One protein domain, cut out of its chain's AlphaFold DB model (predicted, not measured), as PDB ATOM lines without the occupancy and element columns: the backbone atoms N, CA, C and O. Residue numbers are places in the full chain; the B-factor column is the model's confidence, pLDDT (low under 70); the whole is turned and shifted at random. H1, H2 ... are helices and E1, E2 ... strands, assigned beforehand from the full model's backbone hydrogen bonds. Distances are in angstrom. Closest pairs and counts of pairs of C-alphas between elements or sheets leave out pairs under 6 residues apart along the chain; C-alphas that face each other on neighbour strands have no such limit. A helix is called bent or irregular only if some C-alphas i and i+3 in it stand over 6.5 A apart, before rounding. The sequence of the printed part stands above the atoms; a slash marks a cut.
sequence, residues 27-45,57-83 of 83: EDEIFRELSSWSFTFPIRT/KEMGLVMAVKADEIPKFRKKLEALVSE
ATOM      1  N   GLU A  27     147.196 146.082 179.757       91.19
ATOM      2  CA  GLU A  27     146.322 144.934 179.512       91.19
ATOM      3  C   GLU A  27     145.065 144.923 180.402       91.19
ATOM      4  O   GLU A  27     144.020 144.414 179.982       91.19
ATOM      5  N   ASP A  28     145.126 145.519 181.598       90.81
ATOM      6  CA  ASP A  28     143.977 145.611 182.498       90.81
ATOM      7  C   ASP A  28     142.918 146.581 181.950       90.81
ATOM      8  O   ASP A  28     141.722 146.365 182.166       90.81
ATOM      9  N   GLU A  29     143.314 147.586 181.158       91.44
ATOM     10  CA  GLU A  29     142.373 148.451 180.432       91.44
ATOM     11  C   GLU A  29     141.585 147.662 179.381       91.44
ATOM     12  O   GLU A  29     140.366 147.824 179.252       91.44
ATOM     13  N   ILE A  30     142.252 146.733 178.684       92.88
ATOM     14  CA  ILE A  30     141.605 145.848 177.706       92.88
ATOM     15  C   ILE A  30     140.570 144.964 178.412       92.88
ATOM     16  O   ILE A  30     139.447 144.799 177.924       92.88
ATOM     17  N   PHE A  31     140.912 144.405 179.576       91.69
ATOM     18  CA  PHE A  31     139.962 143.621 180.363       91.69
ATOM     19  C   PHE A  31     138.801 144.461 180.890       91.69
ATOM     20  O   PHE A  31     137.664 143.987 180.861       91.69
ATOM     21  N   ARG A  32     139.052 145.703 181.320       91.12
ATOM     22  CA  ARG A  32     138.003 146.623 181.772       91.12
ATOM     23  C   ARG A  32     136.988 146.878 180.667       91.12
ATOM     24  O   ARG A  32     135.789 146.784 180.930       91.12
ATOM     25  N   GLU A  33     137.453 147.137 179.447       91.44
ATOM     26  CA  GLU A  33     136.587 147.379 178.291       91.44
ATOM     27  C   GLU A  33     135.738 146.151 177.921       91.44
ATOM     28  O   GLU A  33     134.565 146.283 177.575       91.44
ATOM     29  N   LEU A  34     136.312 144.947 178.008       93.12
ATOM     30  CA  LEU A  34     135.629 143.692 177.661       93.12
ATOM     31  C   LEU A  34     134.828 143.086 178.827       93.12
ATOM     32  O   LEU A  34     134.155 142.062 178.666       93.12
ATOM     33  N   SER A  35     134.900 143.689 180.013       91.88
ATOM     34  CA  SER A  35     134.219 143.184 181.198       91.88
ATOM     35  C   SER A  35     132.706 143.403 181.112       91.88
ATOM     36  O   SER A  35     132.213 144.463 180.739       91.88
ATOM     37  N   SER A  36     131.937 142.383 181.489       91.38
ATOM     38  CA  SER A  36     130.480 142.509 181.643       91.38
ATOM     39  C   SER A  36     130.099 143.187 182.953       91.38
ATOM     40  O   SER A  36     129.053 143.823 183.053       91.38
ATOM     41  N   TRP A  37     130.936 143.014 183.972       92.44
ATOM     42  CA  TRP A  37     130.858 143.758 185.213       92.44
ATOM     43  C   TRP A  37     132.245 143.826 185.842       92.44
ATOM     44  O   TRP A  37     133.092 142.951 185.636       92.44
ATOM     45  N   SER A  38     132.451 144.865 186.633       91.00
ATOM     46  CA  SER A  38     133.626 145.018 187.469       91.00
ATOM     47  C   SER A  38     133.214 145.584 188.819       91.00
ATOM     48  O   SER A  38     132.136 146.167 188.962       91.00
ATOM     49  N   PHE A  39     134.046 145.369 189.828       90.44
ATOM     50  CA  PHE A  39     133.929 146.086 191.087       90.44
ATOM     51  C   PHE A  39     135.299 146.286 191.707       90.44
ATOM     52  O   PHE A  39     136.207 145.468 191.531       90.44
ATOM     53  N   THR A  40     135.413 147.368 192.463       90.75
ATOM     54  CA  THR A  40     136.604 147.689 193.232       90.75
ATOM     55  C   THR A  40     136.334 147.553 194.723       90.75
ATOM     56  O   THR A  40     135.203 147.689 195.199       90.75
ATOM     57  N   PHE A  41     137.380 147.259 195.486       88.56
ATOM     58  CA  PHE A  41     137.329 147.221 196.942       88.56
ATOM     59  C   PHE A  41     138.640 147.762 197.520       88.56
ATOM     60  O   PHE A  41     139.682 147.656 196.878       88.56
ATOM     61  N   PRO A  42     138.629 148.373 198.714       88.94
ATOM     62  CA  PRO A  42     139.852 148.899 199.305       88.94
ATOM     63  C   PRO A  42     140.806 147.757 199.668       88.94
ATOM     64  O   PRO A  42     140.418 146.847 200.405       88.94
ATOM     65  N   ILE A  43     142.053 147.828 199.203       86.56
ATOM     66  CA  ILE A  43     143.131 146.971 199.708       86.56
ATOM     67  C   ILE A  43     143.810 147.716 200.856       86.56
ATOM     68  O   ILE A  43     143.992 148.930 200.814       86.56
ATOM     69  N   ARG A  44     144.135 146.987 201.923       78.25
ATOM     70  CA  ARG A  44     144.997 147.500 202.986       78.25
ATOM     71  C   ARG A  44     146.415 147.065 202.663       78.25
ATOM     72  O   ARG A  44     146.732 145.892 202.837       78.25
ATOM     73  N   THR A  45     147.233 147.984 202.179       68.75
ATOM     74  CA  THR A  45     148.672 147.772 202.046       68.75
ATOM     75  C   THR A  45     149.389 148.465 203.199       68.75
ATOM     76  O   THR A  45     149.071 149.592 203.570       68.75
ATOM     77  N   LYS A  57     144.499 156.180 195.788       84.44
ATOM     78  CA  LYS A  57     144.123 155.118 196.708       84.44
ATOM     79  C   LYS A  57     144.303 153.788 196.003       84.44
ATOM     80  O   LYS A  57     143.700 153.563 194.957       84.44
ATOM     81  N   GLU A  58     145.091 152.905 196.600       85.50
ATOM     82  CA  GLU A  58     145.215 151.541 196.107       85.50
ATOM     83  C   GLU A  58     143.896 150.784 196.312       85.50
ATOM     84  O   GLU A  58     143.299 150.778 197.396       85.50
ATOM     85  N   MET A  59     143.419 150.164 195.237       88.06
ATOM     86  CA  MET A  59     142.148 149.455 195.195       88.06
ATOM     87  C   MET A  59     142.359 148.096 194.539       88.06
ATOM     88  O   MET A  59     143.057 147.968 193.538       88.06
ATOM     89  N   GLY A  60     141.711 147.082 195.092       89.19
ATOM     90  CA  GLY A  60     141.568 145.787 194.455       89.19
ATOM     91  C   GLY A  60     140.491 145.868 193.399       89.19
ATOM     92  O   GLY A  60     139.478 146.536 193.599       89.19
ATOM     93  N   LEU A  61     140.708 145.180 192.287       90.50
ATOM     94  CA  LEU A  61     139.799 145.152 191.156       90.50
ATOM     95  C   LEU A  61     139.466 143.707 190.808       90.50
ATOM     96  O   LEU A  61     140.348 142.860 190.683       90.50
ATOM     97  N   VAL A  62     138.180 143.440 190.611       91.69
ATOM     98  CA  VAL A  62     137.699 142.188 190.031       91.69
ATOM     99  C   VAL A  62     136.892 142.525 188.793       91.69
ATOM    100  O   VAL A  62     136.030 143.406 188.816       91.69
ATOM    101  N   MET A  63     137.160 141.792 187.719       93.06
ATOM    102  CA  MET A  63     136.472 141.918 186.443       93.06
ATOM    103  C   MET A  63     135.949 140.553 186.025       93.06
ATOM    104  O   MET A  63     136.641 139.545 186.161       93.06
ATOM    105  N   ALA A  64     134.733 140.522 185.492       93.88
ATOM    106  CA  ALA A  64     134.212 139.333 184.842       93.88
ATOM    107  C   ALA A  64     134.150 139.553 183.340       93.88
ATOM    108  O   ALA A  64     133.418 140.415 182.848       93.88
ATOM    109  N   VAL A  65     134.888 138.718 182.626       92.38
ATOM    110  CA  VAL A  65     134.951 138.710 181.171       92.38
ATOM    111  C   VAL A  65     134.302 137.425 180.694       92.38
ATOM    112  O   VAL A  65     134.529 136.350 181.255       92.38
ATOM    113  N   LYS A  66     133.445 137.536 179.684       93.88
ATOM    114  CA  LYS A  66     132.817 136.362 179.090       93.88
ATOM    115  C   LYS A  66     133.821 135.630 178.197       93.88
ATOM    116  O   LYS A  66     134.715 136.235 177.611       93.88
ATOM    117  N   ALA A  67     133.671 134.313 178.091       94.81
ATOM    118  CA  ALA A  67     134.609 133.473 177.347       94.81
ATOM    119  C   ALA A  67     134.643 133.780 175.835       94.81
ATOM    120  O   ALA A  67     135.678 133.618 175.194       94.81
ATOM    121  N   ASP A  68     133.528 134.248 175.276       95.44
ATOM    122  CA  ASP A  68     133.388 134.688 173.884       95.44
ATOM    123  C   ASP A  68     134.191 135.961 173.563       95.44
ATOM    124  O   ASP A  68     134.595 136.146 172.417       95.44
ATOM    125  N   GLU A  69     134.505 136.792 174.561       94.75
ATOM    126  CA  GLU A  69     135.333 137.994 174.392       94.75
ATOM    127  C   GLU A  69     136.847 137.697 174.452       94.75
ATOM    128  O   GLU A  69     137.662 138.537 174.063       94.75
ATOM    129  N   ILE A  70     137.266 136.494 174.868       92.69
ATOM    130  CA  ILE A  70     138.691 136.122 174.986       92.69
ATOM    131  C   ILE A  70     139.455 136.192 173.650       92.69
ATOM    132  O   ILE A  70     140.580 136.698 173.635       92.69
ATOM    133  N   PRO A  71     138.906 135.746 172.502       96.06
ATOM    134  CA  PRO A  71     139.570 135.934 171.213       96.06
ATOM    135  C   PRO A  71     139.797 137.412 170.867       96.06
ATOM    136  O   PRO A  71     140.832 137.758 170.299       96.06
ATOM    137  N   LYS A  72     138.857 138.294 171.228       95.44
ATOM    138  CA  LYS A  72     138.977 139.742 171.012       95.44
ATOM    139  C   LYS A  72     140.021 140.357 171.941       95.44
ATOM    140  O   LYS A  72     140.823 141.163 171.475       95.44
ATOM    141  N   PHE A  73     140.060 139.925 173.203       93.12
ATOM    142  CA  PHE A  73     141.119 140.286 174.146       93.12
ATOM    143  C   PHE A  73     142.502 139.973 173.568       93.12
ATOM    144  O   PHE A  73     143.345 140.859 173.495       93.12
ATOM    145  N   ARG A  74     142.712 138.743 173.076       94.12
ATOM    146  CA  ARG A  74     144.006 138.322 172.511       94.12
ATOM    147  C   ARG A  74     144.454 139.201 171.346       94.12
ATOM    148  O   ARG A  74     145.607 139.600 171.322       94.12
ATOM    149  N   LYS A  75     143.542 139.545 170.432       95.50
ATOM    150  CA  LYS A  75     143.847 140.443 169.303       95.50
ATOM    151  C   LYS A  75     144.260 141.842 169.763       95.50
ATOM    152  O   LYS A  75     145.179 142.422 169.201       95.50
ATOM    153  N   LYS A  76     143.579 142.392 170.775       93.94
ATOM    154  CA  LYS A  76     143.929 143.705 171.336       93.94
ATOM    155  C   LYS A  76     145.259 143.673 172.083       93.94
ATOM    156  O   LYS A  76     146.050 144.594 171.938       93.94
ATOM    157  N   LEU A  77     145.511 142.604 172.835       93.12
ATOM    158  CA  LEU A  77     146.778 142.401 173.527       93.12
ATOM    159  C   LEU A  77     147.941 142.254 172.536       93.12
ATOM    160  O   LEU A  77     148.998 142.826 172.750       93.12
ATOM    161  N   GLU A  78     147.744 141.529 171.435       94.25
ATOM    162  CA  GLU A  78     148.749 141.394 170.374       94.25
ATOM    163  C   GLU A  78     149.093 142.748 169.741       94.25
ATOM    164  O   GLU A  78     150.270 143.042 169.544       94.25
ATOM    165  N   ALA A  79     148.086 143.593 169.491       92.69
ATOM    166  CA  ALA A  79     148.298 144.948 168.989       92.69
ATOM    167  C   ALA A  79     149.102 145.816 169.972       92.69
ATOM    168  O   ALA A  79     149.980 146.546 169.537       92.69
ATOM    169  N   LEU A  80     148.838 145.688 171.277       90.00
ATOM    170  CA  LEU A  80     149.559 146.405 172.336       90.00
ATOM    171  C   LEU A  80     151.030 145.966 172.460       90.00
ATOM    172  O   LEU A  80     151.894 146.778 172.749       90.00
ATOM    173  N   VAL A  81     151.318 144.675 172.276       89.19
ATOM    174  CA  VAL A  81     152.682 144.119 172.404       89.19
ATOM    175  C   VAL A  81     153.522 144.341 171.141       89.19
ATOM    176  O   VAL A  81     154.745 144.253 171.195       89.19
ATOM    177  N   SER A  82     152.877 144.590 170.002       87.81
ATOM    178  CA  SER A  82     153.544 144.795 168.708       87.81
ATOM    179  C   SER A  82     153.950 146.253 168.440       87.81
ATOM    180  O   SER A  82     154.448 146.534 167.349       87.81
ATOM    181  N   GLU A  83     153.700 147.162 169.387       61.81
ATOM    182  CA  GLU A  83     154.106 148.577 169.362       61.81
ATOM    183  C   GLU A  83     155.557 148.760 169.838       61.81
ATOM    184  O   GLU A  83     156.305 149.490 169.147       61.81
TER     185      GLU A  83
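AT A GLANCE: This is residues 27 to 45 and 57 to 83 of the 83 residues of an uncharacterized protein of Eragrostis curvula (weeping love grass) (UniProt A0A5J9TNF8). The domain is a flat V: one arm is a ribbon of two antiparallel strands, E1 and E2, the other is helix H2, and the shorter helix H1 lies between the arms, beside H2. The printed part has 46 residues with two named helices and two named strands, in the order H1, E1, E2, H2, of mixed class. It is loose, with a radius of gyration of the C-alphas of 12.6 A, and spans 35 by 25 by 12 A.

IN THESE COORDINATES: H1, residues 27 to 34, begins with C-alpha 27 at (146.322, 144.934, 179.512) and is 10.9 A long. E1, residues 35 to 42, is 19.8 A long, and E2, residues 59 to 65, 19.1 A. H2, residues 67 to 81, is 21.6 A long and ends with C-alpha 81 at (152.682, 144.119, 172.404); it is only just irregular, with C-alphas 68 and 71 6.8 A apart.

HOW THE PARTS SIT: H1 and H2 touch, closest at the C-alphas of Glu 27 and Leu 77, 6.5 A, at a steep tilt of 38 degrees, opposite ways. The closest C-alphas of H1 and E2 are those of Leu 34 and Val 65, 6.1 A. E1 and E2 are antiparallel, with N 36 and O 64 within hydrogen-bond range at 2.8 A. E1 and H2 are apart. Every O i to N i+4 pair is within range in H1, 9 of 11 in H2.

THE WHOLE: Residues 46 to 56 are cut out, leaving 10.2 A between C-alphas 45 and 57. The links H1 to E1 and E2 to H2 are tight. Residues 45 and 83 have pLDDT under 70.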